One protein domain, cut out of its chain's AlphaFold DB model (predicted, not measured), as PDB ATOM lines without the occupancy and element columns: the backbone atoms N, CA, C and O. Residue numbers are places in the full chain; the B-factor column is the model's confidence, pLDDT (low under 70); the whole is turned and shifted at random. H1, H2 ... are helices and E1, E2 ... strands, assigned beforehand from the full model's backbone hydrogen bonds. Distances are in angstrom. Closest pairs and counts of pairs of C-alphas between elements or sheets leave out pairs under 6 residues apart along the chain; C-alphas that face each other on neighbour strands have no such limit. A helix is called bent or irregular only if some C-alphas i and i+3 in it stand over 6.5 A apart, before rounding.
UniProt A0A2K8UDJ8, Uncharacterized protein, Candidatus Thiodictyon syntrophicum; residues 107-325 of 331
ATOM      1  N   ARG A 107      16.939 -35.303 -11.363       87.31
ATOM      2  CA  ARG A 107      16.972 -35.415 -12.833       87.31
ATOM      3  C   ARG A 107      17.663 -34.212 -13.470       87.31
ATOM      4  O   ARG A 107      18.559 -34.389 -14.287       87.31
ATOM      5  N   ARG A 108      17.302 -33.003 -13.033       91.44
ATOM      6  CA  ARG A 108      17.927 -31.747 -13.474       91.44
ATOM      7  C   ARG A 108      19.434 -31.735 -13.204       91.44
ATOM      8  O   ARG A 108      20.214 -31.466 -14.113       91.44
ATOM      9  N   ALA A 109      19.851 -32.105 -11.993       91.94
ATOM     10  CA  ALA A 109      21.269 -32.184 -11.638       91.94
ATOM     11  C   ALA A 109      22.036 -33.211 -12.492       91.94
ATOM     12  O   ALA A 109      23.117 -32.917 -13.002       91.94
ATOM     13  N   LEU A 110      21.469 -34.405 -12.699       92.88
ATOM     14  CA  LEU A 110      22.083 -35.447 -13.528       92.88
ATOM     15  C   LEU A 110      22.164 -35.047 -15.003       92.88
ATOM     16  O   LEU A 110      23.129 -35.413 -15.670       92.88
ATOM     17  N   ARG A 111      21.204 -34.267 -15.508       93.88
ATOM     18  CA  ARG A 111      21.231 -33.726 -16.870       93.88
ATOM     19  C   ARG A 111      22.407 -32.777 -17.073       93.88
ATOM     20  O   ARG A 111      23.186 -32.987 -17.998       93.88
ATOM     21  N   LEU A 112      22.597 -31.810 -16.172       95.19
ATOM     22  CA  LEU A 112      23.758 -30.911 -16.211       95.19
ATOM     23  C   LEU A 112      25.074 -31.689 -16.083       95.19
ATOM     24  O   LEU A 112      26.012 -31.445 -16.836       95.19
ATOM     25  N   LYS A 113      25.126 -32.692 -15.202       94.38
ATOM     26  CA  LYS A 113      26.312 -33.543 -15.034       94.38
ATOM     27  C   LYS A 113      26.620 -34.386 -16.277       94.38
ATOM     28  O   LYS A 113      27.780 -34.552 -16.649       94.38
ATOM     29  N   ARG A 114      25.592 -34.906 -16.958       95.44
ATOM     30  CA  ARG A 114      25.737 -35.601 -18.248       95.44
ATOM     31  C   ARG A 114      26.289 -34.657 -19.311       95.44
ATOM     32  O   ARG A 114      27.190 -35.047 -20.051       95.44
ATOM     33  N   THR A 115      25.799 -33.421 -19.358       95.62
ATOM     34  CA  THR A 115      26.322 -32.378 -20.247       95.62
ATOM     35  C   THR A 115      27.791 -32.080 -19.965       95.62
ATOM     36  O   THR A 115      28.602 -32.111 -20.887       95.62
ATOM     37  N   GLU A 116      28.164 -31.901 -18.697       92.88
ATOM     38  CA  GLU A 116      29.555 -31.705 -18.272       92.88
ATOM     39  C   GLU A 116      30.464 -32.846 -18.752       92.88
ATOM     40  O   GLU A 116      31.511 -32.600 -19.353       92.88
ATOM     41  N   ARG A 117      30.037 -34.104 -18.570       94.06
ATOM     42  CA  ARG A 117      30.778 -35.283 -19.054       94.06
ATOM     43  C   ARG A 117      30.854 -35.382 -20.573       94.06
ATOM     44  O   ARG A 117      31.799 -35.970 -21.083       94.06
ATOM     45  N   THR A 118      29.884 -34.813 -21.282       95.56
ATOM     46  CA  THR A 118      29.827 -34.826 -22.751       95.56
ATOM     47  C   THR A 118      30.688 -33.717 -23.364       95.56
ATOM     48  O   THR A 118      31.157 -33.854 -24.491       95.56
ATOM     49  N   LEU A 119      30.956 -32.630 -22.632       93.69
ATOM     50  CA  LEU A 119      31.657 -31.453 -23.150       93.69
ATOM     51  C   LEU A 119      33.031 -31.748 -23.792       93.69
ATOM     52  O   LEU A 119      33.285 -31.204 -24.869       93.69
ATOM     53  N   PRO A 120      33.907 -32.616 -23.240       93.88
ATOM     54  CA  PRO A 120      35.167 -32.971 -23.900       93.88
ATOM     55  C   PRO A 120      34.973 -33.598 -25.288       93.88
ATOM     56  O   PRO A 120      35.763 -33.336 -26.198       93.88
ATOM     57  N   ASP A 121      33.912 -34.388 -25.473       95.38
ATOM     58  CA  ASP A 121      33.578 -34.980 -26.768       95.38
ATOM     59  C   ASP A 121      33.078 -33.917 -27.753       95.38
ATOM     60  O   ASP A 121      33.485 -33.938 -28.913       95.38
ATOM     61  N   LEU A 122      32.280 -32.945 -27.292       96.75
ATOM     62  CA  LEU A 122      31.843 -31.806 -28.114       96.75
ATOM     63  C   LEU A 122      33.033 -30.948 -28.561       96.75
ATOM     64  O   LEU A 122      33.121 -30.568 -29.728       96.75
ATOM     65  N   ILE A 123      33.980 -30.688 -27.652       95.06
ATOM     66  CA  ILE A 123      35.228 -29.969 -27.940       95.06
ATOM     67  C   ILE A 123      36.040 -30.701 -29.009       95.06
ATOM     68  O   ILE A 123      36.481 -30.086 -29.982       95.06
ATOM     69  N   ARG A 124      36.242 -32.014 -28.842       96.38
ATOM     70  CA  ARG A 124      36.963 -32.830 -29.825       96.38
ATOM     71  C   ARG A 124      36.261 -32.785 -31.182       96.38
ATOM     72  O   ARG A 124      36.911 -32.492 -32.183       96.38
ATOM     73  N   ALA A 125      34.944 -32.980 -31.199       97.81
ATOM     74  CA  ALA A 125      34.140 -32.969 -32.415       97.81
ATOM     75  C   ALA A 125      34.210 -31.619 -33.152       97.81
ATOM     76  O   ALA A 125      34.436 -31.583 -34.362       97.81
ATOM     77  N   GLY A 126      34.103 -30.499 -32.429       97.44
ATOM     78  CA  GLY A 126      34.234 -29.154 -32.995       97.44
ATOM     79  C   GLY A 126      35.619 -28.876 -33.592       97.44
ATOM     80  O   GLY A 126      35.726 -28.240 -34.644       97.44
ATOM     81  N   ARG A 127      36.696 -29.373 -32.968       97.19
ATOM     82  CA  ARG A 127      38.068 -29.246 -33.499       97.19
ATOM     83  C   ARG A 127      38.285 -30.101 -34.743       97.19
ATOM     84  O   ARG A 127      38.874 -29.633 -35.714       97.19
ATOM     85  N   GLU A 128      37.802 -31.339 -34.734       97.69
ATOM     86  CA  GLU A 128      37.906 -32.236 -35.886       97.69
ATOM     87  C   GLU A 128      37.091 -31.725 -37.077       97.69
ATOM     88  O   GLU A 128      37.602 -31.720 -38.198       97.69
ATOM     89  N   GLY A 129      35.876 -31.224 -36.839       98.19
ATOM     90  CA  GLY A 129      35.057 -30.579 -37.866       98.19
ATOM     91  C   GLY A 129      35.771 -29.385 -38.501       98.19
ATOM     92  O   GLY A 129      35.889 -29.329 -39.725       98.19
ATOM     93  N   LEU A 130      36.338 -28.486 -37.683       98.19
ATOM     94  CA  LEU A 130      37.128 -27.346 -38.166       98.19
ATOM     95  C   LEU A 130      38.313 -27.796 -39.034       98.19
ATOM     96  O   LEU A 130      38.505 -27.263 -40.125       98.19
ATOM     97  N   ARG A 131      39.063 -28.811 -38.591       97.75
ATOM     98  CA  ARG A 131      40.193 -29.368 -39.347       97.75
ATOM     99  C   ARG A 131      39.756 -29.915 -40.709       97.75
ATOM    100  O   ARG A 131      40.437 -29.684 -41.704       97.75
ATOM    101  N   VAL A 132      38.636 -30.638 -40.773       97.88
ATOM    102  CA  VAL A 132      38.097 -31.178 -42.036       97.88
ATOM    103  C   VAL A 132      37.676 -30.051 -42.983       97.88
ATOM    104  O   VAL A 132      37.925 -30.150 -44.183       97.88
ATOM    105  N   ILE A 133      37.104 -28.961 -42.466       98.31
ATOM    106  CA  ILE A 133      36.752 -27.781 -43.271       98.31
ATOM    107  C   ILE A 133      38.002 -27.094 -43.821       98.31
ATOM    108  O   ILE A 133      38.037 -26.771 -45.004       98.31
ATOM    109  N   GLU A 134      39.035 -26.890 -43.004       97.38
ATOM    110  CA  GLU A 134      40.286 -26.264 -43.455       97.38
ATOM    111  C   GLU A 134      40.969 -27.115 -44.540       97.38
ATOM    112  O   GLU A 134      41.340 -26.595 -45.588       97.38
ATOM    113  N   GLN A 135      40.979 -28.441 -44.384       95.81
ATOM    114  CA  GLN A 135      41.443 -29.359 -45.430       95.81
ATOM    115  C   GLN A 135      40.598 -29.293 -46.711       95.81
ATOM    116  O   GLN A 135      41.140 -29.363 -47.815       95.81
ATOM    117  N   ALA A 136      39.273 -29.164 -46.587       95.75
ATOM    118  CA  ALA A 136      38.382 -28.984 -47.729       95.75
ATOM    119  C   ALA A 136      38.663 -27.661 -48.463       95.75
ATOM    120  O   ALA A 136      38.670 -27.638 -49.691       95.75
ATOM    121  N   MET A 137      38.955 -26.581 -47.731       96.06
ATOM    122  CA  MET A 137      39.382 -25.307 -48.317       96.06
ATOM    123  C   MET A 137      40.695 -25.450 -49.082       96.06
ATOM    124  O   MET A 137      40.772 -24.987 -50.217       96.06
ATOM    125  N   ASP A 138      41.691 -26.129 -48.506       93.62
ATOM    126  CA  ASP A 138      42.972 -26.378 -49.176       93.62
ATOM    127  C   ASP A 138      42.777 -27.166 -50.478       93.62
ATOM    128  O   ASP A 138      43.365 -26.827 -51.505       93.62
ATOM    129  N   HIS A 139      41.903 -28.181 -50.470       93.12
ATOM    130  CA  HIS A 139      41.563 -28.946 -51.672       93.12
ATOM    131  C   HIS A 139      40.981 -28.056 -52.775       93.12
ATOM    132  O   HIS A 139      41.417 -28.122 -53.926       93.12
ATOM    133  N   VAL A 140      40.005 -27.212 -52.427       93.31
ATOM    134  CA  VAL A 140      39.352 -26.319 -53.388       93.31
ATOM    135  C   VAL A 140      40.321 -25.245 -53.879       93.31
ATOM    136  O   VAL A 140      40.293 -24.917 -55.059       93.31
ATOM    137  N   ALA A 141      41.190 -24.710 -53.020       92.31
ATOM    138  CA  ALA A 141      42.151 -23.670 -53.385       92.31
ATOM    139  C   ALA A 141      43.263 -24.184 -54.317       92.31
ATOM    140  O   ALA A 141      43.625 -23.494 -55.267       92.31
ATOM    141  N   LEU A 142      43.786 -25.390 -54.067       88.62
ATOM    142  CA  LEU A 142      44.897 -25.972 -54.833       88.62
ATOM    143  C   LEU A 142      44.454 -26.694 -56.117       88.62
ATOM    144  O   LEU A 142      45.269 -26.899 -57.017       88.62
ATOM    145  N   GLY A 143      43.180 -27.081 -56.217       79.00
ATOM    146  CA  GLY A 143      42.651 -27.850 -57.342       79.00
ATOM    147  C   GLY A 143      42.991 -29.347 -57.278       79.00
ATOM    148  O   GLY A 143      43.826 -29.806 -56.499       79.00
ATOM    149  N   ALA A 144      42.329 -30.139 -58.127       66.31
ATOM    150  CA  ALA A 144      42.327 -31.606 -58.058       66.31
ATOM    151  C   ALA A 144      43.682 -32.299 -58.356       66.31
ATOM    152  O   ALA A 144      43.776 -33.516 -58.214       66.31
ATOM    153  N   GLY A 145      44.719 -31.555 -58.764       60.28
ATOM    154  CA  GLY A 145      46.019 -32.091 -59.196       60.28
ATOM    155  C   GLY A 145      47.169 -31.978 -58.188       60.28
ATOM    156  O   GLY A 145      48.276 -32.412 -58.496       60.28
ATOM    157  N   ALA A 146      46.955 -31.390 -57.007       62.00
ATOM    158  CA  ALA A 146      48.023 -31.201 -56.021       62.00
ATOM    159  C   ALA A 146      48.306 -32.479 -55.200       62.00
ATOM    160  O   ALA A 146      47.390 -33.196 -54.799       62.00
ATOM    161  N   LEU A 147      49.591 -32.730 -54.906       56.69
ATOM    162  CA  LEU A 147      50.163 -33.943 -54.284       56.69
ATOM    163  C   LEU A 147      49.677 -34.284 -52.853       56.69
ATOM    164  O   LEU A 147      50.134 -35.262 -52.270       56.69
ATOM    165  N   ALA A 148      48.728 -33.532 -52.293       57.59
ATOM    166  CA  ALA A 148      48.053 -33.844 -51.036       57.59
ATOM    167  C   ALA A 148      46.533 -33.770 -51.251       57.59
ATOM    168  O   ALA A 148      45.917 -32.712 -51.103       57.59
ATOM    169  N   SER A 149      45.905 -34.878 -51.657       64.50
ATOM    170  CA  SER A 149      44.475 -34.872 -51.969       64.50
ATOM    171  C   SER A 149      43.624 -34.887 -50.692       64.50
ATOM    172  O   SER A 149      43.139 -35.914 -50.228       64.50
ATOM    173  N   ASN A 150      43.315 -33.699 -50.167       86.19
ATOM    174  CA  ASN A 150      42.246 -33.493 -49.176       86.19
ATOM    175  C   ASN A 150      40.827 -33.689 -49.779       86.19
ATOM    176  O   ASN A 150      39.830 -33.176 -49.265       86.19
ATOM    177  N   ALA A 151      40.719 -34.449 -50.874       90.31
ATOM    178  CA  ALA A 151      39.494 -34.678 -51.632       90.31
ATOM    179  C   ALA A 151      38.423 -35.392 -50.796       90.31
ATOM    180  O   ALA A 151      37.239 -35.110 -50.943       90.31
ATOM    181  N   GLN A 152      38.823 -36.279 -49.877       92.44
ATOM    182  CA  GLN A 152      37.887 -36.932 -48.957       92.44
ATOM    183  C   GLN A 152      37.259 -35.941 -47.971       92.44
ATOM    184  O   GLN A 152      36.055 -36.011 -47.720       92.44
ATOM    185  N   SER A 153      38.048 -34.994 -47.450       95.19
ATOM    186  CA  SER A 153      37.549 -33.927 -46.579       95.19
ATOM    187  C   SER A 153      36.560 -33.045 -47.333       95.19
ATOM    188  O   SER A 153      35.449 -32.842 -46.849       95.19
ATOM    189  N   PHE A 154      36.893 -32.621 -48.559       95.19
ATOM    190  CA  PHE A 154      35.956 -31.869 -49.394       95.19
ATOM    191  C   PHE A 154      34.683 -32.660 -49.710       95.19
ATOM    192  O   PHE A 154      33.595 -32.146 -49.478       95.19
ATOM    193  N   ARG A 155      34.792 -33.930 -50.129       95.00
ATOM    194  CA  ARG A 155      33.640 -34.814 -50.382       95.00
ATOM    195  C   ARG A 155      32.715 -34.906 -49.168       95.00
ATOM    196  O   ARG A 155      31.499 -34.889 -49.322       95.00
ATOM    197  N   LYS A 156      33.280 -34.990 -47.959       96.06
ATOM    198  CA  LYS A 156      32.500 -35.041 -46.719       96.06
ATOM    199  C   LYS A 156      31.781 -33.718 -46.452       96.06
ATOM    200  O   LYS A 156      30.595 -33.746 -46.146       96.06
ATOM    201  N   VAL A 157      32.456 -32.572 -46.581       97.62
ATOM    202  CA  VAL A 157      31.801 -31.263 -46.399       97.62
ATOM    203  C   VAL A 157      30.730 -31.048 -47.477       97.62
ATOM    204  O   VAL A 157      29.599 -30.699 -47.149       97.62
ATOM    205  N   ASP A 158      31.030 -31.344 -48.741       97.50
ATOM    206  CA  ASP A 158      30.083 -31.243 -49.856       97.50
ATOM    207  C   ASP A 158      28.857 -32.143 -49.665       97.50
ATOM    208  O   ASP A 158      27.734 -31.723 -49.922       97.50
ATOM    209  N   PHE A 159      29.013 -33.344 -49.111       97.50
ATOM    210  CA  PHE A 159      27.866 -34.198 -48.803       97.50
ATOM    211  C   PHE A 159      26.864 -33.527 -47.843       97.50
ATOM    212  O   PHE A 159      25.645 -33.630 -48.031       97.50
ATOM    213  N   HIS A 160      27.358 -32.804 -46.833       98.25
ATOM    214  CA  HIS A 160      26.514 -32.138 -45.836       98.25
ATOM    215  C   HIS A 160      26.016 -30.761 -46.283       98.25
ATOM    216  O   HIS A 160      24.878 -30.423 -45.961       98.25
ATOM    217  N   PHE A 161      26.777 -30.013 -47.085       98.31
ATOM    218  CA  PHE A 161      26.449 -28.627 -47.466       98.31
ATOM    219  C   PHE A 161      26.087 -28.426 -48.947       98.31
ATOM    220  O   PHE A 161      25.487 -27.416 -49.303       98.31
ATOM    221  N   ARG A 162      26.335 -29.422 -49.800       96.94
ATOM    222  CA  ARG A 162      25.921 -29.501 -51.209       96.94
ATOM    223  C   ARG A 162      26.397 -28.310 -52.049       96.94
ATOM    224  O   ARG A 162      25.567 -27.617 -52.628       96.94
ATOM    225  N   PHE A 163      27.703 -28.072 -52.134       96.00
ATOM    226  CA  PHE A 163      28.272 -27.036 -53.010       96.00
ATOM    227  C   PHE A 163      27.986 -27.339 -54.489       96.00
ATOM    228  O   PHE A 163      27.710 -26.437 -55.280       96.00
ATOM    229  N   GLY A 164      27.968 -28.622 -54.870       88.00
ATOM    230  CA  GLY A 164      27.607 -29.045 -56.225       88.00
ATOM    231  C   GLY A 164      28.533 -28.445 -57.289       88.00
ATOM    232  O   GLY A 164      29.745 -28.606 -57.216       88.00
ATOM    233  N   ASN A 165      27.961 -27.748 -58.277       88.81
ATOM    234  CA  ASN A 165      28.706 -27.145 -59.396       88.81
ATOM    235  C   ASN A 165      28.981 -25.645 -59.197       88.81
ATOM    236  O   ASN A 165      29.103 -24.899 -60.170       88.81
ATOM    237  N   GLN A 166      28.999 -25.170 -57.951       94.31
ATOM    238  CA  GLN A 166      29.301 -23.771 -57.673       94.31
ATOM    239  C   GLN A 166      30.685 -23.367 -58.200       94.31
ATOM    240  O   GLN A 166      31.618 -24.173 -58.186       94.31
ATOM    241  N   PRO A 167      30.862 -22.095 -58.610       95.94
ATOM    242  CA  PRO A 167      32.185 -21.568 -58.904       95.94
ATOM    243  C   PRO A 167      33.132 -21.754 -57.714       95.94
ATOM    244  O   PRO A 167      32.730 -21.609 -56.557       95.94
ATOM    245  N   GLN A 168      34.413 -22.004 -57.993       95.00
ATOM    246  CA  GLN A 168      35.447 -22.191 -56.967       95.00
ATOM    247  C   GLN A 168      35.468 -21.041 -55.946       95.00
ATOM    248  O   GLN A 168      35.536 -21.281 -54.743       95.00
ATOM    249  N   ALA A 169      35.346 -19.793 -56.415       96.75
ATOM    250  CA  ALA A 169      35.304 -18.611 -55.556       96.75
ATOM    251  C   ALA A 169      34.113 -18.627 -54.580       96.75
ATOM    252  O   ALA A 169      34.292 -18.337 -53.398       96.75
ATOM    253  N   GLN A 170      32.927 -19.030 -55.051       97.12
ATOM    254  CA  GLN A 170      31.735 -19.171 -54.211       97.12
ATOM    255  C   GLN A 170      31.919 -20.301 -53.190       97.12
ATOM    256  O   GLN A 170      31.678 -20.105 -52.006       97.12
ATOM    257  N   THR A 171      32.451 -21.448 -53.623       96.81
ATOM    258  CA  THR A 171      32.728 -22.588 -52.733       96.81
ATOM    259  C   THR A 171      33.692 -22.198 -51.605       96.81
ATOM    260  O   THR A 171      33.477 -22.551 -50.447       96.81
ATOM    261  N   LEU A 172      34.748 -21.432 -51.909       97.31
ATOM    262  CA  LEU A 172      35.689 -20.930 -50.899       97.31
ATOM    263  C   LEU A 172      35.049 -19.916 -49.945       97.31
ATOM    264  O   LEU A 172      35.374 -19.918 -48.756       97.31
ATOM    265  N   GLN A 173      34.146 -19.065 -50.440       96.75
ATOM    266  CA  GLN A 173      33.380 -18.144 -49.602       96.75
ATOM    267  C   GLN A 173      32.479 -18.912 -48.626       96.75
ATOM    268  O   GLN A 173      32.508 -18.635 -47.424       96.75
ATOM    269  N   ASP A 174      31.746 -19.907 -49.121       96.94
ATOM    270  CA  ASP A 174      30.832 -20.725 -48.324       96.94
ATOM    271  C   ASP A 174      31.601 -21.566 -47.290       96.94
ATOM    272  O   ASP A 174      31.260 -21.574 -46.106       96.94
ATOM    273  N   LEU A 175      32.724 -22.182 -47.675       97.81
ATOM    274  CA  LEU A 175      33.628 -22.842 -46.725       97.81
ATOM    275  C   LEU A 175      34.201 -21.865 -45.688       97.81
ATOM    276  O   LEU A 175      34.343 -22.217 -44.516       97.81
ATOM    277  N   GLY A 176      34.504 -20.629 -46.088       97.06
ATOM    278  CA  GLY A 176      34.946 -19.568 -45.185       97.06
ATOM    279  C   GLY A 176      33.887 -19.194 -44.144       97.06
ATOM    280  O   GLY A 176      34.231 -18.953 -42.979       97.06
ATOM    281  N   PHE A 177      32.612 -19.196 -44.539       95.50
ATOM    282  CA  PHE A 177      31.485 -19.017 -43.632       95.50
ATOM    283  C   PHE A 177      31.390 -20.177 -42.630       95.50
ATOM    284  O   PHE A 177      31.487 -19.933 -41.426       95.50
ATOM    285  N   ILE A 178      31.364 -21.431 -43.102       97.25
ATOM    286  CA  ILE A 178      31.318 -22.624 -42.234       97.25
ATOM    287  C   ILE A 178      32.504 -22.623 -41.256       97.25
ATOM    288  O   ILE A 178      32.329 -22.800 -40.050       97.25
ATOM    289  N   ARG A 179      33.724 -22.351 -41.743       97.56
ATOM    290  CA  ARG A 179      34.932 -22.254 -40.907       97.56
ATOM    291  C   ARG A 179      34.769 -21.222 -39.792       97.56
ATOM    292  O   ARG A 179      35.197 -21.462 -38.665       97.56
ATOM    293  N   THR A 180      34.172 -20.072 -40.095       95.62
ATOM    294  CA  THR A 180      33.935 -19.011 -39.106       95.62
ATOM    295  C   THR A 180      32.959 -19.479 -38.029       95.62
ATOM    296  O   THR A 180      33.262 -19.324 -36.846       95.62
ATOM    297  N   THR A 181      31.864 -20.138 -38.410       95.69
ATOM    298  CA  THR A 181      30.904 -20.745 -37.473       95.69
ATOM    299  C   THR A 181      31.585 -21.758 -36.548       95.69
ATOM    300  O   THR A 181      31.441 -21.687 -35.329       95.69
ATOM    301  N   PHE A 182      32.437 -22.637 -37.085       96.69
ATOM    302  CA  PHE A 182      33.206 -23.593 -36.277       96.69
ATOM    303  C   PHE A 182      34.250 -22.940 -35.363       96.69
ATOM    304  O   PHE A 182      34.524 -23.442 -34.272       96.69
ATOM    305  N   ARG A 183      34.851 -21.819 -35.775       95.00
ATOM    306  CA  ARG A 183      35.747 -21.045 -34.903       95.00
ATOM    307  C   ARG A 183      34.988 -20.430 -33.733       95.00
ATOM    308  O   ARG A 183      35.506 -20.461 -32.621       95.00
ATOM    309  N   ARG A 184      33.765 -19.936 -33.955       92.88
ATOM    310  CA  ARG A 184      32.894 -19.433 -32.879       92.88
ATOM    311  C   ARG A 184      32.459 -20.554 -31.939       92.88
ATOM    312  O   ARG A 184      32.654 -20.407 -30.736       92.88
ATOM    313  N   LEU A 185      32.005 -21.693 -32.481       93.94
ATOM    314  CA  LEU A 185      31.726 -22.916 -31.713       93.94
ATOM    315  C   LEU A 185      32.892 -23.242 -30.782       93.94
ATOM    316  O   LEU A 185      32.724 -23.288 -29.566       93.94
ATOM    317  N   ASN A 186      34.089 -23.406 -31.352       92.12
ATOM    318  CA  ASN A 186      35.289 -23.718 -30.590       92.12
ATOM    319  C   ASN A 186      35.637 -22.614 -29.583       92.12
ATOM    320  O   ASN A 186      36.073 -22.937 -28.485       92.12
ATOM    321  N   GLY A 187      35.445 -21.339 -29.916       89.19
ATOM    322  CA  GLY A 187      35.672 -20.223 -29.000       89.19
ATOM    323  C   GLY A 187      34.785 -20.281 -27.756       89.19
ATOM    324  O   GLY A 187      35.292 -20.066 -26.657       89.19
ATOM    325  N   VAL A 188      33.506 -20.625 -27.924       87.31
ATOM    326  CA  VAL A 188      32.534 -20.772 -26.829       87.31
ATOM    327  C   VAL A 188      32.835 -22.015 -25.993       87.31
ATOM    328  O   VAL A 188      32.966 -21.928 -24.779       87.31
ATOM    329  N   ILE A 189      33.014 -23.185 -26.602       86.38
ATOM    330  CA  ILE A 189      33.163 -24.423 -25.814       86.38
ATOM    331  C   ILE A 189      34.562 -24.606 -25.199       86.38
ATOM    332  O   ILE A 189      34.694 -25.355 -24.236       86.38
ATOM    333  N   ASN A 190      35.606 -23.941 -25.722       80.50
ATOM    334  CA  ASN A 190      36.987 -24.074 -25.224       80.50
ATOM    335  C   ASN A 190      37.439 -22.981 -24.244       80.50
ATOM    336  O   ASN A 190      38.538 -23.111 -23.705       80.50
ATOM    337  N   ASN A 191      36.670 -21.912 -24.018       67.81
ATOM    338  CA  ASN A 191      37.029 -20.881 -23.036       67.81
ATOM    339  C   ASN A 191      36.210 -21.048 -21.753       67.81
ATOM    340  O   ASN A 191      35.208 -20.371 -21.605       67.81
ATOM    341  N   PRO A 192      36.642 -21.861 -20.776       59.12
ATOM    342  CA  PRO A 192      36.150 -21.771 -19.411       59.12
ATOM    343  C   PRO A 192      36.829 -20.592 -18.713       59.12
ATOM    344  O   PRO A 192      37.652 -20.784 -17.818       59.12
ATOM    345  N   ARG A 193      36.590 -19.350 -19.153       53.12
ATOM    346  CA  ARG A 193      37.128 -18.215 -18.388       53.12
ATOM    347  C   ARG A 193      36.302 -18.060 -17.102       53.12
ATOM    348  O   ARG A 193      35.080 -18.139 -17.161       53.12
ATOM    349  N   PRO A 194      36.918 -17.828 -15.933       47.38
ATOM    350  CA  PRO A 194      36.194 -17.399 -14.742       47.38
ATOM    351  C   PRO A 194      35.697 -15.966 -14.946       47.38
ATOM    352  O   PRO A 194      36.464 -15.085 -15.334       47.38
ATOM    353  N   SER A 195      34.415 -15.719 -14.699       50.88
ATOM    354  CA  SER A 195      33.870 -14.364 -14.744       50.88
ATOM    355  C   SER A 195      34.321 -13.613 -13.506       50.88
ATOM    356  O   SER A 195      33.963 -14.000 -12.397       50.88
ATOM    357  N   VAL A 196      35.090 -12.539 -13.675       48.09
ATOM    358  CA  VAL A 196      35.560 -11.713 -12.547       48.09
ATOM    359  C   VAL A 196      34.429 -10.836 -11.977       48.09
ATOM    360  O   VAL A 196      34.549 -10.324 -10.872       48.09
ATOM    361  N   PHE A 197      33.302 -10.710 -12.691       45.31
ATOM    362  CA  PHE A 197      32.157  -9.867 -12.312       45.31
ATOM    363  C   PHE A 197      30.820 -10.626 -12.209       45.31
ATOM    364  O   PHE A 197      29.767 -10.001 -12.166       45.31
ATOM    365  N   GLY A 198      30.853 -11.961 -12.111       40.72
ATOM    366  CA  GLY A 198      29.671 -12.791 -11.839       40.72
ATOM    367  C   GLY A 198      28.735 -12.968 -13.042       40.72
ATOM    368  O   GLY A 198      27.732 -12.276 -13.160       40.72
ATOM    369  N   GLY A 199      29.044 -13.929 -13.924       53.53
ATOM    370  CA  GLY A 199      28.195 -14.323 -15.064       53.53
ATOM    371  C   GLY A 199      28.976 -14.865 -16.275       53.53
ATOM    372  O   GLY A 199      30.043 -14.355 -16.594       53.53
ATOM    373  N   ASN A 200      28.453 -15.924 -16.900       51.09
ATOM    374  CA  ASN A 200      29.088 -16.984 -17.712       51.09
ATOM    375  C   ASN A 200      30.074 -16.593 -18.859       51.09
ATOM    376  O   ASN A 200      29.638 -16.026 -19.857       51.09
ATOM    377  N   PRO A 201      31.370 -16.989 -18.804       55.59
ATOM    378  CA  PRO A 201      32.336 -16.771 -19.901       55.59
ATOM    379  C   PRO A 201      32.686 -18.019 -20.732       55.59
ATOM    380  O   PRO A 201      33.760 -18.054 -21.333       55.59
ATOM    381  N   PHE A 202      31.744 -18.970 -20.777       64.12
ATOM    382  CA  PHE A 202      31.619 -20.148 -21.648       64.12
ATOM    383  C   PHE A 202      32.343 -21.441 -21.211       64.12
ATOM    384  O   PHE A 202      32.987 -21.490 -20.174       64.12
ATOM    385  N   GLY A 203      32.101 -22.563 -21.900       71.81
ATOM    386  CA  GLY A 203      32.257 -23.925 -21.355       71.81
ATOM    387  C   GLY A 203      30.919 -24.497 -20.853       71.81
ATOM    388  O   GLY A 203      29.875 -24.152 -21.391       71.81
ATOM    389  N   VAL A 204      30.907 -25.367 -19.831       79.81
ATOM    390  CA  VAL A 204      29.669 -26.063 -19.385       79.81
ATOM    391  C   VAL A 204      28.556 -25.116 -18.925       79.81
ATOM    392  O   VAL A 204      27.381 -25.437 -19.052       79.81
ATOM    393  N   ALA A 205      28.910 -23.929 -18.436       83.88
ATOM    394  CA  ALA A 205      27.961 -22.977 -17.871       83.88
ATOM    395  C   ALA A 205      26.991 -22.377 -18.906       83.88
ATOM    396  O   ALA A 205      25.998 -21.766 -18.520       83.88
ATOM    397  N   ILE A 206      27.235 -22.562 -20.213       89.62
ATOM    398  CA  ILE A 206      26.254 -22.213 -21.260       89.62
ATOM    399  C   ILE A 206      25.003 -23.076 -21.186       89.62
ATOM    400  O   ILE A 206      23.961 -22.656 -21.666       89.62
ATOM    401  N   PHE A 207      25.088 -24.267 -20.603       93.19
ATOM    402  CA  PHE A 207      23.951 -25.162 -20.504       93.19
ATOM    403  C   PHE A 207      23.212 -24.925 -19.194       93.19
ATOM    404  O   PHE A 207      23.815 -24.954 -18.123       93.19
ATOM    405  N   ASP A 208      21.901 -24.743 -19.287       93.88
ATOM    406  CA  ASP A 208      21.015 -24.605 -18.136       93.88
ATOM    407  C   ASP A 208      19.759 -25.471 -18.317       93.88
ATOM    408  O   ASP A 208      19.543 -26.095 -19.355       93.88
ATOM    409  N   ILE A 209      18.931 -25.572 -17.289       93.56
ATOM    410  CA  ILE A 209      17.669 -26.305 -17.306       93.56
ATOM    411  C   ILE A 209      16.550 -25.360 -17.712       93.56
ATOM    412  O   ILE A 209      16.471 -24.258 -17.181       93.56
ATOM    413  N   ASP A 210      15.640 -25.808 -18.586       92.19
ATOM    414  CA  ASP A 210      14.412 -25.052 -18.875       92.19
ATOM    415  C   ASP A 210      13.670 -24.735 -17.556       92.19
ATOM    416  O   ASP A 210      13.146 -25.655 -16.911       92.19
ATOM    417  N   PRO A 211      13.601 -23.456 -17.142       88.12
ATOM    418  CA  PRO A 211      13.028 -23.082 -15.855       88.12
ATOM    419  C   PRO A 211      11.500 -23.202 -15.852       88.12
ATOM    420  O   PRO A 211      10.883 -23.211 -14.786       88.12
ATOM    421  N   THR A 212      10.883 -23.307 -17.031       83.44
ATOM    422  CA  THR A 212       9.432 -23.217 -17.205       83.44
ATOM    423  C   THR A 212       8.750 -24.579 -17.236       83.44
ATOM    424  O   THR A 212       7.601 -24.696 -16.821       83.44
ATOM    425  N   GLY A 213       9.423 -25.609 -17.762       73.81
ATOM    426  CA  GLY A 213       8.796 -26.904 -18.045       73.81
ATOM    427  C   GLY A 213       7.650 -26.837 -19.068       73.81
ATOM    428  O   GLY A 213       6.926 -27.815 -19.239       73.81
ATOM    429  N   LEU A 214       7.470 -25.709 -19.767       75.44
ATOM    430  CA  LEU A 214       6.352 -25.486 -20.693       75.44
ATOM    431  C   LEU A 214       6.588 -26.099 -22.085       75.44
ATOM    432  O   LEU A 214       5.735 -25.980 -22.964       75.44
ATOM    433  N   ARG A 215       7.741 -26.747 -22.300       78.69
ATOM    434  CA  ARG A 215       8.184 -27.299 -23.591       78.69
ATOM    435  C   ARG A 215       8.389 -28.818 -23.510       78.69
ATOM    436  O   ARG A 215       9.511 -29.299 -23.645       78.69
ATOM    437  N   PRO A 216       7.320 -29.602 -23.304       65.50
ATOM    438  CA  PRO A 216       7.426 -31.054 -23.103       65.50
ATOM    439  C   PRO A 216       7.980 -31.809 -24.309       65.50
ATOM    440  O   PRO A 216       8.620 -32.848 -24.168       65.50
ATOM    441  N   ASP A 217       7.720 -31.287 -25.507       74.50
ATOM    442  CA  ASP A 217       8.069 -31.964 -26.749       74.50
ATOM    443  C   ASP A 217       9.528 -31.721 -27.132       74.50
ATOM    444  O   ASP A 217      10.056 -32.420 -28.000       74.50
ATOM    445  N   TRP A 218      10.159 -30.734 -26.496       84.44
ATOM    446  CA  TRP A 218      11.469 -30.221 -26.851       84.44
ATOM    447  C   TRP A 218      12.534 -30.969 -26.060       84.44
ATOM    448  O   TRP A 218      12.294 -31.471 -24.961       84.44
ATOM    449  N   ARG A 219      13.722 -31.081 -26.647       90.31
ATOM    450  CA  ARG A 219      14.879 -31.748 -26.027       90.31
ATOM    451  C   ARG A 219      15.833 -30.718 -25.455       90.31
ATOM    452  O   ARG A 219      16.270 -30.839 -24.317       90.31
ATOM    453  N   ALA A 220      16.094 -29.687 -26.232       96.25
ATOM    454  CA  ALA A 220      16.780 -28.495 -25.808       96.25
ATOM    455  C   ALA A 220      16.295 -27.330 -26.679       96.25
ATOM    456  O   ALA A 220      15.468 -27.539 -27.571       96.25
ATOM    457  N   PHE A 221      16.739 -26.121 -26.356       94.50
ATOM    458  CA  PHE A 221      16.594 -24.965 -27.228       94.50
ATOM    459  C   PHE A 221      17.587 -23.869 -26.885       94.50
ATOM    460  O   PHE A 221      17.990 -23.698 -25.731       94.50
ATOM    461  N   THR A 222      17.866 -23.057 -27.894       92.75
ATOM    462  CA  THR A 222      18.672 -21.851 -27.782       92.75
ATOM    463  C   THR A 222      17.818 -20.638 -28.123       92.75
ATOM    464  O   THR A 222      17.357 -20.494 -29.258       92.75
ATOM    465  N   PRO A 223      17.538 -19.756 -27.156       88.44
ATOM    466  CA  PRO A 223      16.753 -18.570 -27.428       88.44
ATOM    467  C   PRO A 223      17.572 -17.506 -28.141       88.44
ATOM    468  O   PRO A 223      18.703 -17.240 -27.757       88.44
ATOM    469  N   MET A 224      16.952 -16.807 -29.085       78.62
ATOM    470  CA  MET A 224      17.594 -15.661 -29.729       78.62
ATOM    471  C   MET A 224      17.611 -14.419 -28.842       78.62
ATOM    472  O   MET A 224      16.679 -14.186 -28.057       78.62
ATOM    473  N   GLN A 225      18.623 -13.580 -29.045       70.25
ATOM    474  CA  GLN A 225      18.823 -12.322 -28.325       70.25
ATOM    475  C   GLN A 225      17.645 -11.364 -28.512       70.25
ATOM    476  O   GLN A 225      17.149 -10.765 -27.559       70.25
ATOM    477  N   THR A 226      17.084 -11.321 -29.720       62.62
ATOM    478  CA  THR A 226      15.909 -10.490 -30.050       62.62
ATOM    479  C   THR A 226      14.641 -10.806 -29.241       62.62
ATOM    480  O   THR A 226      13.688 -10.023 -29.262       62.62
ATOM    481  N   PHE A 227      14.601 -11.925 -28.507       56.06
ATOM    482  CA  PHE A 227      13.486 -12.272 -27.623       56.06
ATOM    483  C   PHE A 227      13.716 -11.917 -26.147       56.06
ATOM    484  O   PHE A 227      12.785 -12.090 -25.360       56.06
ATOM    485  N   GLU A 228      14.916 -11.502 -25.722       60.09
ATOM    486  CA  GLU A 228      15.204 -11.231 -24.299       60.09
ATOM    487  C   GLU A 228      14.364 -10.084 -23.727       60.09
ATOM    488  O   GLU A 228      13.737 -10.261 -22.684       60.09
ATOM    489  N   ASP A 229      14.228  -8.974 -24.461       56.12
ATOM    490  CA  ASP A 229      13.522  -7.756 -24.016       56.12
ATOM    491  C   ASP A 229      12.036  -7.968 -23.660       56.12
ATOM    492  O   ASP A 229      11.364  -7.065 -23.156       56.12
ATOM    493  N   ARG A 230      11.478  -9.152 -23.944       56.03
ATOM    494  CA  ARG A 230      10.050  -9.466 -23.769       56.03
ATOM    495  C   ARG A 230       9.774 -10.637 -22.828       56.03
ATOM    496  O   ARG A 230       8.603 -10.944 -22.594       56.03
ATOM    497  N   ARG A 231      10.799 -11.306 -22.294       66.00
ATOM    498  CA  ARG A 231      10.636 -12.553 -21.533       66.00
ATOM    499  C   ARG A 231      10.662 -12.319 -20.022       66.00
ATOM    500  O   ARG A 231      11.577 -11.714 -19.483       66.00
ATOM    501  N   LYS A 232       9.627 -12.809 -19.328       69.69
ATOM    502  CA  LYS A 232       9.489 -12.777 -17.853       69.69
ATOM    503  C   LYS A 232       9.698 -14.149 -17.204       69.69
ATOM    504  O   LYS A 232       9.468 -14.307 -16.012       69.69
ATOM    505  N   ASP A 233      10.078 -15.145 -17.995       78.56
ATOM    506  CA  ASP A 233      10.098 -16.562 -17.627       78.56
ATOM    507  C   ASP A 233      11.487 -17.067 -17.191       78.56
ATOM    508  O   ASP A 233      11.675 -18.265 -17.003       78.56
ATOM    509  N   GLY A 234      12.451 -16.158 -17.000       79.81
ATOM    510  CA  GLY A 234      13.819 -16.486 -16.579       79.81
ATOM    511  C   GLY A 234      14.711 -17.029 -17.699       79.81
ATOM    512  O   GLY A 234      15.822 -17.475 -17.426       79.81
ATOM    513  N   ILE A 235      14.244 -16.999 -18.949       86.88
ATOM    514  CA  ILE A 235      14.985 -17.496 -20.109       86.88
ATOM    515  C   ILE A 235      15.742 -16.346 -20.789       86.88
ATOM    516  O   ILE A 235      15.136 -15.353 -21.189       86.88
ATOM    517  N   THR A 236      17.042 -16.527 -21.018       86.19
ATOM    518  CA  THR A 236      17.957 -15.549 -21.641       86.19
ATOM    519  C   THR A 236      18.644 -16.160 -22.870       86.19
ATOM    520  O   THR A 236      18.695 -17.376 -23.002       86.19
ATOM    521  N   SER A 237      19.137 -15.374 -23.823       85.81
ATOM    522  CA  SER A 237      19.906 -15.871 -24.976       85.81
ATOM    523  C   SER A 237      21.344 -16.260 -24.620       85.81
ATOM    524  O   SER A 237      22.058 -16.803 -25.451       85.81
ATOM    525  N   GLY A 238      21.776 -16.017 -23.379       85.69
ATOM    526  CA  GLY A 238      23.094 -16.417 -22.875       85.69
ATOM    527  C   GLY A 238      23.251 -17.916 -22.587       85.69
ATOM    528  O   GLY A 238      24.325 -18.327 -22.143       85.69
ATOM    529  N   HIS A 239      22.213 -18.726 -22.827       90.12
ATOM    530  CA  HIS A 239      22.189 -20.143 -22.478       90.12
ATOM    531  C   HIS A 239      21.524 -21.034 -23.536       90.12
ATOM    532  O   HIS A 239      20.605 -20.633 -24.247       90.12
ATOM    533  N   VAL A 240      21.958 -22.294 -23.547       93.94
ATOM    534  CA  VAL A 240      21.268 -23.440 -24.136       93.94
ATOM    535  C   VAL A 240      20.470 -24.126 -23.027       93.94
ATOM    536  O   VAL A 240      21.044 -24.601 -22.046       93.94
ATOM    537  N   TYR A 241      19.153 -24.214 -23.180       95.25
ATOM    538  CA  TYR A 241      18.270 -24.798 -22.171       95.25
ATOM    539  C   TYR A 241      17.964 -26.259 -22.473       95.25
ATOM    540  O   TYR A 241      17.574 -26.604 -23.584       95.25
ATOM    541  N   LEU A 242      18.096 -27.120 -21.466       95.88
ATOM    542  CA  LEU A 242      17.869 -28.558 -21.550       95.88
ATOM    543  C   LEU A 242      16.489 -28.922 -20.981       95.88
ATOM    544  O   LEU A 242      16.191 -28.669 -19.807       95.88
ATOM    545  N   CYS A 243      15.667 -29.579 -21.796       90.88
ATOM    546  CA  CYS A 243      14.300 -29.982 -21.465       90.88
ATOM    547  C   CYS A 243      14.236 -31.445 -21.000       90.88
ATOM    548  O   CYS A 243      15.147 -32.237 -21.227       90.88
ATOM    549  N   ASP A 244      13.129 -31.842 -20.369       84.69
ATOM    550  CA  ASP A 244      13.005 -33.172 -19.758       84.69
ATOM    551  C   ASP A 244      13.060 -34.337 -20.750       84.69
ATOM    552  O   ASP A 244      13.519 -35.426 -20.397       84.69
ATOM    553  N   ARG A 245      12.653 -34.110 -22.003       82.25
ATOM    554  CA  ARG A 245      12.651 -35.146 -23.041       82.25
ATOM    555  C   ARG A 245      14.056 -35.634 -23.402       82.25
ATOM    556  O   ARG A 245      14.201 -36.755 -23.880       82.25
ATOM    557  N   ILE A 246      15.094 -34.830 -23.162       89.00
ATOM    558  CA  ILE A 246      16.474 -35.197 -23.511       89.00
ATOM    559  C   ILE A 246      17.016 -36.360 -22.666       89.00
ATOM    560  O   ILE A 246      17.959 -37.038 -23.074       89.00
ATOM    561  N   ASP A 247      16.404 -36.633 -21.508       85.94
ATOM    562  CA  ASP A 247      16.830 -37.700 -20.594       85.94
ATOM    563  C   ASP A 247      16.713 -39.099 -21.226       85.94
ATOM    564  O   ASP A 247      17.401 -40.026 -20.801       85.94
ATOM    565  N   PHE A 248      15.859 -39.252 -22.241       82.44
ATOM    566  CA  PHE A 248      15.606 -40.524 -22.922       82.44
ATOM    567  C   PHE A 248      16.537 -40.781 -24.113       82.44
ATOM    568  O   PHE A 248      16.490 -41.862 -24.708       82.44
ATOM    569  N   GLU A 249      17.360 -39.800 -24.485       85.00
ATOM    570  CA  GLU A 249      18.179 -39.877 -25.687       85.00
ATOM    571  C   GLU A 249      19.495 -40.615 -25.425       85.00
ATOM    572  O   GLU A 249      20.205 -40.349 -24.447       85.00
ATOM    573  N   ALA A 250      19.845 -41.527 -26.338       88.19
ATOM    574  CA  ALA A 250      21.120 -42.240 -26.314       88.19
ATOM    575  C   ALA A 250      22.303 -41.263 -26.382       88.19
ATOM    576  O   ALA A 250      22.168 -40.162 -26.903       88.19
ATOM    577  N   GLN A 251      23.474 -41.661 -25.877       93.44
ATOM    578  CA  GLN A 251      24.598 -40.738 -25.681       93.44
ATOM    579  C   GLN A 251      25.040 -39.989 -26.945       93.44
ATOM    580  O   GLN A 251      25.268 -38.785 -26.881       93.44
ATOM    581  N   ASP A 252      25.087 -40.663 -28.090       95.69
ATOM    582  CA  ASP A 252      25.494 -40.029 -29.347       95.69
ATOM    583  C   ASP A 252      24.429 -39.053 -29.874       95.69
ATOM    584  O   ASP A 252      24.766 -37.975 -30.358       95.69
ATOM    585  N   LEU A 253      23.141 -39.377 -29.710       94.75
ATOM    586  CA  LEU A 253      22.049 -38.470 -30.076       94.75
ATOM    587  C   LEU A 253      21.953 -37.289 -29.100       94.75
ATOM    588  O   LEU A 253      21.735 -36.162 -29.526       94.75
ATOM    589  N   PHE A 254      22.191 -37.521 -27.808       96.69
ATOM    590  CA  PHE A 254      22.320 -36.474 -26.797       96.69
ATOM    591  C   PHE A 254      23.415 -35.474 -27.190       96.69
ATOM    592  O   PHE A 254      23.143 -34.282 -27.288       96.69
ATOM    593  N   ALA A 255      24.624 -35.953 -27.501       98.12
ATOM    594  CA  ALA A 255      25.725 -35.099 -27.944       98.12
ATOM    595  C   ALA A 255      25.396 -34.343 -29.243       98.12
ATOM    596  O   ALA A 255      25.697 -33.158 -29.361       98.12
ATOM    597  N   HIS A 256      24.734 -35.006 -30.195       98.38
ATOM    598  CA  HIS A 256      24.273 -34.388 -31.436       98.38
ATOM    599  C   HIS A 256      23.279 -33.238 -31.196       98.38
ATOM    600  O   HIS A 256      23.435 -32.174 -31.788       98.38
ATOM    601  N   ILE A 257      22.304 -33.419 -30.300       98.00
ATOM    602  CA  ILE A 257      21.351 -32.364 -29.916       98.00
ATOM    603  C   ILE A 257      22.093 -31.181 -29.289       98.00
ATOM    604  O   ILE A 257      21.819 -30.038 -29.634       98.00
ATOM    605  N   LEU A 258      23.078 -31.432 -28.420       98.12
ATOM    606  CA  LEU A 258      23.881 -30.342 -27.857       98.12
ATOM    607  C   LEU A 258      24.667 -29.587 -28.938       98.12
ATOM    608  O   LEU A 258      24.753 -28.367 -28.871       98.12
ATOM    609  N   LEU A 259      25.219 -30.283 -29.942       98.00
ATOM    610  CA  LEU A 259      25.874 -29.633 -31.085       98.00
ATOM    611  C   LEU A 259      24.897 -28.769 -31.880       98.00
ATOM    612  O   LEU A 259      25.243 -27.645 -32.220       98.00
ATOM    613  N   HIS A 260      23.699 -29.283 -32.165       98.19
ATOM    614  CA  HIS A 260      22.648 -28.549 -32.865       98.19
ATOM    615  C   HIS A 260      22.363 -27.209 -32.173       98.19
ATOM    616  O   HIS A 260      22.480 -26.151 -32.790       98.19
ATOM    617  N   GLU A 261      22.108 -27.243 -30.868       97.12
ATOM    618  CA  GLU A 261      21.854 -26.030 -30.090       97.12
ATOM    619  C   GLU A 261      23.063 -25.097 -30.022       97.12
ATOM    620  O   GLU A 261      22.940 -23.884 -30.154       97.12
ATOM    621  N   LEU A 262      24.267 -25.650 -29.886       95.88
ATOM    622  CA  LEU A 262      25.491 -24.858 -29.919       95.88
ATOM    623  C   LEU A 262      25.667 -24.098 -31.239       95.88
ATOM    624  O   LEU A 262      26.204 -22.993 -31.229       95.88
ATOM    625  N   PHE A 263      25.228 -24.657 -32.369       96.06
ATOM    626  CA  PHE A 263      25.285 -23.962 -33.655       96.06
ATOM    627  C   PHE A 263      24.272 -22.823 -33.763       96.06
ATOM    628  O   PHE A 263      24.591 -21.818 -34.393       96.06
ATOM    629  N   HIS A 264      23.116 -22.923 -33.100       94.12
ATOM    630  CA  HIS A 264      22.259 -21.758 -32.880       94.12
ATOM    631  C   HIS A 264      22.924 -20.727 -31.972       94.12
ATOM    632  O   HIS A 264      22.884 -19.539 -32.263       94.12
ATOM    633  N   PHE A 265      23.568 -21.175 -30.895       92.00
ATOM    634  CA  PHE A 265      24.168 -20.288 -29.898       92.00
ATOM    635  C   PHE A 265      25.329 -19.453 -30.447       92.00
ATOM    636  O   PHE A 265      25.525 -18.311 -30.046       92.00
ATOM    637  N   VAL A 266      26.127 -20.025 -31.350       90.75
ATOM    638  CA  VAL A 266      27.309 -19.360 -31.932       90.75
ATOM    639  C   VAL A 266      27.041 -18.656 -33.258       90.75
ATOM    640  O   VAL A 266      27.975 -18.179 -33.917       90.75
ATOM    641  N   ASP A 267      25.774 -18.600 -33.649       84.06
ATOM    642  CA  ASP A 267      25.301 -17.751 -34.726       84.06
ATOM    643  C   ASP A 267      25.565 -16.266 -34.403       84.06
ATOM    644  O   ASP A 267      25.604 -15.870 -33.241       84.06
ATOM    645  N   ASP A 268      25.781 -15.426 -35.422       71.19
ATOM    646  CA  ASP A 268      25.859 -13.967 -35.211       71.19
ATOM    647  C   ASP A 268      24.501 -13.265 -35.300       71.19
ATOM    648  O   ASP A 268      24.455 -12.036 -35.260       71.19
ATOM    649  N   GLU A 269      23.417 -14.036 -35.437       67.69
ATOM    650  CA  GLU A 269      22.021 -13.594 -35.551       67.69
ATOM    651  C   GLU A 269      21.768 -12.546 -36.656       67.69
ATOM    652  O   GLU A 269      20.662 -12.001 -36.765       67.69
ATOM    653  N   SER A 270      22.748 -12.267 -37.527       71.75
ATOM    654  CA  SER A 270      22.548 -11.365 -38.657       71.75
ATOM    655  C   SER A 270      21.616 -12.021 -39.669       71.75
ATOM    656  O   SER A 270      21.691 -13.225 -39.929       71.75
ATOM    657  N   LYS A 271      20.708 -11.239 -40.262       66.06
ATOM    658  CA  LYS A 271      19.675 -11.772 -41.167       66.06
ATOM    659  C   LYS A 271      20.270 -12.550 -42.342       66.06
ATOM    660  O   LYS A 271      19.635 -13.477 -42.832       66.06
ATOM    661  N   GLU A 272      21.473 -12.182 -42.769       68.25
ATOM    662  CA  GLU A 272      22.182 -12.760 -43.905       68.25
ATOM    663  C   GLU A 272      23.016 -13.997 -43.544       68.25
ATOM    664  O   GLU A 272      23.432 -14.724 -44.443       68.25
ATOM    665  N   ARG A 273      23.303 -14.240 -42.258       72.88
ATOM    666  CA  ARG A 273      24.182 -15.339 -41.808       72.88
ATOM    667  C   ARG A 273      23.559 -16.266 -40.778       72.88
ATOM    668  O   ARG A 273      24.209 -17.214 -40.353       72.88
ATOM    669  N   ARG A 274      22.291 -16.033 -40.458       87.19
ATOM    670  CA  ARG A 274      21.577 -16.736 -39.405       87.19
ATOM    671  C   ARG A 274      21.603 -18.252 -39.585       87.19
ATOM    672  O   ARG A 274      21.333 -18.751 -40.679       87.19
ATOM    673  N   ILE A 275      21.849 -18.974 -38.500       92.81
ATOM    674  CA  ILE A 275      21.678 -20.418 -38.388       92.81
ATOM    675  C   ILE A 275      20.304 -20.689 -37.766       92.81
ATOM    676  O   ILE A 275      19.986 -20.260 -36.657       92.81
ATOM    677  N   VAL A 276      19.456 -21.386 -38.511       92.94
ATOM    678  CA  VAL A 276      18.041 -21.617 -38.218       92.94
ATOM    679  C   VAL A 276      17.692 -23.098 -38.260       92.94
ATOM    680  O   VAL A 276      18.437 -23.923 -38.781       92.94
ATOM    681  N   ASP A 277      16.523 -23.414 -37.716       94.06
ATOM    682  CA  ASP A 277      15.836 -24.666 -37.978       94.06
ATOM    683  C   ASP A 277      15.162 -24.562 -39.339       94.06
ATOM    684  O   ASP A 277      14.072 -23.993 -39.475       94.06
ATOM    685  N   ALA A 278      15.818 -25.065 -40.383       94.25
ATOM    686  CA  ALA A 278      15.208 -25.041 -41.701       94.25
ATOM    687  C   ALA A 278      13.921 -25.895 -41.690       94.25
ATOM    688  O   ALA A 278      13.914 -26.999 -41.135       94.25
ATOM    689  N   PRO A 279      12.824 -25.442 -42.327       93.00
ATOM    690  CA  PRO A 279      11.611 -26.245 -42.442       93.00
ATOM    691  C   PRO A 279      11.909 -27.613 -43.068       93.00
ATOM    692  O   PRO A 279      12.486 -27.693 -44.152       93.00
ATOM    693  N   ASN A 280      11.508 -28.693 -42.389       92.06
ATOM    694  CA  ASN A 280      11.827 -30.081 -42.759       92.06
ATOM    695  C   ASN A 280      13.339 -30.396 -42.824       92.06
ATOM    696  O   ASN A 280      13.736 -31.364 -43.469       92.06
ATOM    697  N   GLY A 281      14.175 -29.591 -42.168       94.06
ATOM    698  CA  GLY A 281      15.634 -29.676 -42.172       94.06
ATOM    699  C   GLY A 281      16.237 -30.544 -41.072       94.06
ATOM    700  O   GLY A 281      17.443 -30.494 -40.879       94.06
ATOM    701  N   TYR A 282      15.435 -31.330 -40.356       92.88
ATOM    702  CA  TYR A 282      15.918 -32.212 -39.293       92.88
ATOM    703  C   TYR A 282      16.259 -33.610 -39.817       92.88
ATOM    704  O   TYR A 282      15.522 -34.185 -40.624       92.88
ATOM    705  N   ARG A 283      17.346 -34.183 -39.298       92.31
ATOM    706  CA  ARG A 283      17.849 -35.537 -39.552       92.31
ATOM    707  C   ARG A 283      18.016 -35.813 -41.046       92.31
ATOM    708  O   ARG A 283      18.696 -35.077 -41.756       92.31
ATOM    709  N   GLU A 284      17.377 -36.854 -41.574       93.88
ATOM    710  CA  GLU A 284      17.396 -37.167 -43.002       93.88
ATOM    711  C   GLU A 284      16.808 -36.040 -43.871       93.88
ATOM    712  O   GLU A 284      17.161 -35.907 -45.046       93.88
ATOM    713  N   GLY A 285      15.936 -35.204 -43.299       95.62
ATOM    714  CA  GLY A 285      15.369 -34.027 -43.947       95.62
ATOM    715  C   GLY A 285      16.419 -32.971 -44.300       95.62
ATOM    716  O   GLY A 285      16.341 -32.379 -45.379       95.62
ATOM    717  N   ALA A 286      17.475 -32.834 -43.488       97.25
ATOM    718  CA  ALA A 286      18.612 -31.947 -43.753       97.25
ATOM    719  C   ALA A 286      19.267 -32.233 -45.117       97.25
ATOM    720  O   ALA A 286      19.753 -31.328 -45.801       97.25
ATOM    721  N   PHE A 287      19.235 -33.494 -45.565       96.81
ATOM    722  CA  PHE A 287      19.800 -33.903 -46.848       96.81
ATOM    723  C   PHE A 287      18.871 -33.638 -48.046       96.81
ATOM    724  O   PHE A 287      19.306 -33.692 -49.198       96.81
ATOM    725  N   LYS A 288      17.603 -33.296 -47.813       96.00
ATOM    726  CA  LYS A 288      16.655 -32.919 -48.878       96.00
ATOM    727  C   LYS A 288      16.744 -31.438 -49.235       96.00
ATOM    728  O   LYS A 288      16.319 -31.037 -50.317       96.00
ATOM    729  N   LEU A 289      17.331 -30.638 -48.351       96.44
ATOM    730  CA  LEU A 289      17.524 -29.211 -48.550       96.44
ATOM    731  C   LEU A 289      18.447 -28.916 -49.747       96.44
ATOM    732  O   LEU A 289      19.387 -29.663 -50.062       96.44
ATOM    733  N   ALA A 290      18.174 -27.790 -50.409       96.12
ATOM    734  CA  ALA A 290      19.093 -27.181 -51.363       96.12
ATOM    735  C   ALA A 290      20.325 -26.613 -50.635       96.12
ATOM    736  O   ALA A 290      20.325 -26.488 -49.414       96.12
ATOM    737  N   HIS A 291      21.362 -26.255 -51.392       96.00
ATOM    738  CA  HIS A 291      22.618 -25.729 -50.854       96.00
ATOM    739  C   HIS A 291      22.419 -24.594 -49.836       96.00
ATOM    740  O   HIS A 291      22.814 -24.727 -48.684       96.00
ATOM    741  N   GLN A 292      21.741 -23.511 -50.235       94.38
ATOM    742  CA  GLN A 292      21.590 -22.320 -49.394       94.38
ATOM    743  C   GLN A 292      20.919 -22.632 -48.041       94.38
ATOM    744  O   GLN A 292      21.523 -22.354 -47.011       94.38
ATOM    745  N   PRO A 293      19.758 -23.314 -47.970       95.56
ATOM    746  CA  PRO A 293      19.206 -23.716 -46.678       95.56
ATOM    747  C   PRO A 293      20.132 -24.606 -45.837       95.56
ATOM    748  O   PRO A 293      20.122 -24.470 -44.622       95.56
ATOM    749  N   ARG A 294      20.963 -25.476 -46.435       96.94
ATOM    750  CA  ARG A 294      21.935 -26.294 -45.676       96.94
ATOM    751  C   ARG A 294      23.033 -25.451 -45.036       96.94
ATOM    752  O   ARG A 294      23.456 -25.764 -43.928       96.94
ATOM    753  N   MET A 295      23.469 -24.382 -45.706       95.75
ATOM    754  CA  MET A 295      24.442 -23.431 -45.157       95.75
ATOM    755  C   MET A 295      23.930 -22.743 -43.893       95.75
ATOM    756  O   MET A 295      24.730 -22.366 -43.044       95.75
ATOM    757  N   HIS A 296      22.610 -22.629 -43.751       95.50
ATOM    758  CA  HIS A 296      21.945 -21.934 -42.655       95.50
ATOM    759  C   HIS A 296      21.173 -22.867 -41.718       95.50
ATOM    760  O   HIS A 296      20.438 -22.380 -40.874       95.50
ATOM    761  N   ASN A 297      21.299 -24.189 -41.841       97.56
ATOM    762  CA  ASN A 297      20.530 -25.128 -41.025       97.56
ATOM    763  C   ASN A 297      21.389 -25.726 -39.909       97.56
ATOM    764  O   ASN A 297      22.356 -26.427 -40.213       97.56
ATOM    765  N   ALA A 298      21.024 -25.515 -38.641       97.56
ATOM    766  CA  ALA A 298      21.789 -26.011 -37.486       97.56
ATOM    767  C   ALA A 298      22.056 -27.521 -37.563       97.56
ATOM    768  O   ALA A 298      23.164 -27.992 -37.292       97.56
ATOM    769  N   ASP A 299      21.067 -28.279 -38.038       98.06
ATOM    770  CA  ASP A 299      21.175 -29.728 -38.121       98.06
ATOM    771  C   ASP A 299      22.201 -30.198 -39.163       98.06
ATOM    772  O   ASP A 299      22.883 -31.193 -38.940       98.06
ATOM    773  N   ASN A 300      22.414 -29.457 -40.261       98.56
ATOM    774  CA  ASN A 300      23.489 -29.774 -41.213       98.56
ATOM    775  C   ASN A 300      24.871 -29.656 -40.555       98.56
ATOM    776  O   ASN A 300      25.732 -30.512 -40.778       98.56
ATOM    777  N   TYR A 301      25.075 -28.655 -39.697       98.62
ATOM    778  CA  TYR A 301      26.314 -28.516 -38.934       98.62
ATOM    779  C   TYR A 301      26.456 -29.611 -37.874       98.62
ATOM    780  O   TYR A 301      27.529 -30.210 -37.752       98.62
ATOM    781  N   ALA A 302      25.387 -29.924 -37.138       98.56
ATOM    782  CA  ALA A 302      25.393 -30.981 -36.130       98.56
ATOM    783  C   ALA A 302      25.640 -32.365 -36.750       98.56
ATOM    784  O   ALA A 302      26.452 -33.137 -36.229       98.56
ATOM    785  N   LEU A 303      25.003 -32.670 -37.886       98.62
ATOM    786  CA  LEU A 303      25.188 -33.909 -38.647       98.62
ATOM    787  C   LEU A 303      26.606 -34.012 -39.197       98.62
ATOM    788  O   LEU A 303      27.232 -35.058 -39.030       98.62
ATOM    789  N   PHE A 304      27.140 -32.944 -39.796       98.69
ATOM    790  CA  PHE A 304      28.525 -32.914 -40.265       98.69
ATOM    791  C   PHE A 304      29.508 -33.166 -39.120       98.69
ATOM    792  O   PHE A 304      30.335 -34.075 -39.205       98.69
ATOM    793  N   THR A 305      29.368 -32.425 -38.021       98.50
ATOM    794  CA  THR A 305      30.245 -32.526 -36.848       98.50
ATOM    795  C   THR A 305      30.185 -33.916 -36.218       98.50
ATOM    796  O   THR A 305      31.220 -34.520 -35.944       98.50
ATOM    797  N   SER A 306      28.979 -34.463 -36.049       98.38
ATOM    798  CA  SER A 306      28.784 -35.814 -35.511       98.38
ATOM    799  C   SER A 306      29.378 -36.860 -36.452       98.38
ATOM    800  O   SER A 306      30.107 -37.747 -36.017       98.38
ATOM    801  N   HIS A 307      29.138 -36.740 -37.759       98.00
ATOM    802  CA  HIS A 307      29.671 -37.684 -38.735       98.00
ATOM    803  C   HIS A 307      31.204 -37.702 -38.722       98.00
ATOM    804  O   HIS A 307      31.805 -38.774 -38.740       98.00
ATOM    805  N   VAL A 308      31.841 -36.531 -38.639       97.56
ATOM    806  CA  VAL A 308      33.299 -36.425 -38.515       97.56
ATOM    807  C   VAL A 308      33.801 -37.093 -37.232       97.56
ATOM    808  O   VAL A 308      34.761 -37.854 -37.303       97.56
ATOM    809  N   ALA A 309      33.143 -36.851 -36.097       97.50
ATOM    810  CA  ALA A 309      33.666 -37.219 -34.782       97.50
ATOM    811  C   ALA A 309      33.446 -38.681 -34.373       97.50
ATOM    812  O   ALA A 309      34.285 -39.277 -33.699       97.50
ATOM    813  N   ILE A 310      32.293 -39.261 -34.720       96.56
ATOM    814  CA  ILE A 310      31.924 -40.626 -34.299       96.56
ATOM    815  C   ILE A 310      31.815 -41.607 -35.471       96.56
ATOM    816  O   ILE A 310      31.670 -42.812 -35.250       96.56
ATOM    817  N   GLY A 311      31.915 -41.114 -36.706       96.56
ATOM    818  CA  GLY A 311      31.806 -41.915 -37.918       96.56
ATOM    819  C   GLY A 311      30.380 -42.375 -38.229       96.56
ATOM    820  O   GLY A 311      29.459 -42.306 -37.408       96.56
ATOM    821  N   ARG A 312      30.197 -42.885 -39.453       95.38
ATOM    822  CA  ARG A 312      28.896 -43.302 -39.996       95.38
ATOM    823  C   ARG A 312      28.163 -44.314 -39.115       95.38
ATOM    824  O   ARG A 312      26.965 -44.170 -38.891       95.38
ATOM    825  N   ALA A 313      28.860 -45.349 -38.644       95.56
ATOM    826  CA  ALA A 313      28.236 -46.468 -37.937       95.56
ATOM    827  C   ALA A 313      27.545 -46.016 -36.643       95.56
ATOM    828  O   ALA A 313      26.373 -46.323 -36.429       95.56
ATOM    829  N   ARG A 314      28.246 -45.235 -35.813       95.81
ATOM    830  CA  ARG A 314      27.687 -44.694 -34.569       95.81
ATOM    831  C   ARG A 314      26.629 -43.631 -34.828       95.81
ATOM    832  O   ARG A 314      25.593 -43.639 -34.169       95.81
ATOM    833  N   LEU A 315      26.834 -42.779 -35.837       96.25
ATOM    834  CA  LEU A 315      25.831 -41.795 -36.233       96.25
ATOM    835  C   LEU A 315      24.507 -42.474 -36.621       96.25
ATOM    836  O   LEU A 315      23.463 -42.108 -36.087       96.25
ATOM    837  N   ILE A 316      24.538 -43.517 -37.457       94.06
ATOM    838  CA  ILE A 316      23.344 -44.296 -37.823       94.06
ATOM    839  C   ILE A 316      22.762 -45.035 -36.618       94.06
ATOM    840  O   ILE A 316      21.547 -45.047 -36.454       94.06
ATOM    841  N   ALA A 317      23.588 -45.623 -35.749       87.75
ATOM    842  CA  ALA A 317      23.086 -46.273 -34.537       87.75
ATOM    843  C   ALA A 317      22.310 -45.292 -33.637       87.75
ATOM    844  O   ALA A 317      21.310 -45.667 -33.029       87.75
ATOM    845  N   SER A 318      22.740 -44.027 -33.593       88.81
ATOM    846  CA  SER A 318      22.053 -42.958 -32.862       88.81
ATOM    847  C   SER A 318      20.819 -42.410 -33.591       88.81
ATOM    848  O   SER A 318      19.880 -41.945 -32.947       88.81
ATOM    849  N   GLN A 319      20.806 -42.467 -34.926       92.69
ATOM    850  CA  GLN A 319      19.769 -41.907 -35.795       92.69
ATOM    851  C   GLN A 319      19.525 -42.831 -37.006       92.69
ATOM    852  O   GLN A 319      20.022 -42.567 -38.105       92.69
ATOM    853  N   PRO A 320      18.757 -43.926 -36.840       88.75
ATOM    854  CA  PRO A 320      18.681 -44.999 -37.839       88.75
ATOM    855  C   PRO A 320      18.163 -44.581 -39.217       88.75
ATOM    856  O   PRO A 320      18.561 -45.159 -40.229       88.75
ATOM    857  N   THR A 321      17.321 -43.547 -39.285       91.06
ATOM    858  CA  THR A 321      16.784 -43.010 -40.547       91.06
ATOM    859  C   THR A 321      17.885 -42.511 -41.489       91.06
ATOM    860  O   THR A 321      17.730 -42.583 -42.712       91.06
ATOM    861  N   LEU A 322      19.043 -42.114 -40.947       93.94
ATOM    862  CA  LEU A 322      20.199 -41.660 -41.720       93.94
ATOM    863  C   LEU A 322      20.825 -42.757 -42.592       93.94
ATOM    864  O   LEU A 322      21.510 -42.443 -43.565       93.94
ATOM    865  N   ALA A 323      20.567 -44.039 -42.305       93.19
ATOM    866  CA  ALA A 323      21.074 -45.151 -43.110       93.19
ATOM    867  C   ALA A 323      20.629 -45.085 -44.577       93.19
ATOM    868  O   ALA A 323      21.335 -45.583 -45.452       93.19
ATOM    869  N   THR A 324      19.479 -44.456 -44.832       93.31
ATOM    870  CA  THR A 324      18.894 -44.303 -46.171       93.31
ATOM    871  C   THR A 324      19.536 -43.190 -46.998       93.31
ATOM    872  O   THR A 324      19.379 -43.179 -48.216       93.31
ATOM    873  N   VAL A 325      20.259 -42.263 -46.359       95.19
ATOM    874  CA  VAL A 325      20.801 -41.058 -47.010       95.19
ATOM    875  C   VAL A 325      22.322 -40.962 -46.953       95.19
ATOM    876  O   VAL A 325      22.902 -40.358 -47.848       95.19
TER     877      VAL A 325
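This is residues 107 to 325 of the 331 residues of an uncharacterized protein of Candidatus Thiodictyon syntrophicum (UniProt A0A2K8UDJ8). A small sheet of two strands, E1 and E2, sits at one end of a helical body, with H1a and H6 beside it. In the body H6 and H9 run side by side, crosswise to the long pair H1b and H3, while H2, H7, H8 and H10 lie on the side of H9 away from the sheet. The printed part has 219 residues, in the order H1 H2 H3 E1 H4 E2 H5 H6 H7 H8 H9 H10; the sheet is parallel and the class mostly helix. It is compact, with a radius of gyration of the C-alphas of 17.6 A, and spans 56 by 38 by 30 A.

E1 is residues 207 to 209 and E2 residues 240 to 242. H1, residues 107 to 142, was assigned as one helix by its hydrogen bonds but is bent: C-alphas 117 and 120 are 6.9 A apart. Its arms are H1a, residues 107 to 117, from C-alpha 107 at (16.972, -35.415, -12.833), and H1b, residues 120 to 142, 33.2 A long. H2 is residues 151 to 161, H3 168 to 190 with 31.8 A, H4 225 to 230, H5 244 to 248, H6 251 to 265 with 20.9 A, H7 283 to 287, and H8 291 to 295. H9 is residues 298 to 318, and H10, 320 to 324, ends at C-alpha 324 (18.894, -44.303, -46.171). H4 and H9 are irregular: C-alphas 226 and 229 are 7.0 A apart, and 309 and 312 are 9.3 A apart.

E1 and E2 are parallel, with N 208 and O 240 at 2.9 A. E1, H4, E2 form a strand-helix-strand unit, two parallel strands with a helix between, whose crossover is right-handed; H4 touches no helix. The closest C-alphas of H1a and E1, Arg 108 and Ile 209, are 6.7 A apart; those of E2 and H6, Val 240 and Glu 261, 6.5 A. H5 is close to but not clearly touching H6, Ile 246 to Phe 254 at 6.8 A between closest C-alphas. H6 and the hub H9 touch, His 260 to Ala 302 at 4.9 A, at a shallow tilt of 10 degrees, opposite ways. H1b touches H3, Leu 130 to Phe 182 at 5.7 A, at a shallow tilt of 20 degrees, opposite ways. With residues 124 to 132 alone, H1b touches H9, Ala 125 to Ala 309 at 4.9 A. H2 touches H8, Phe 161 to Arg 294 at 5.4 A; H7 touches H10, Glu 284 to Leu 322 at 5.4 A. Every O i to N i+4 pair is within hydrogen-bond range in H1a, H1b, H2, H3, H6 and H8; the counts are 14 of 17 in H9, 0 of 2 in H4, and 0 of 1 in H5, H7 and H10, beside O i to N i+3 counts of 1 of 3 in H4 and 2 of 2 in those three.

The C-alphas farthest apart, Leu 147 and Lys 232, are 58.6 A apart. The printed part has no cut. The links H3 to E1, E1 to H4 and H6 to H7 are long. Mean pLDDT of the printed part is 88.0; 29 residues are under 70, among them 144 to 149, 191 to 202 and 226 to 232.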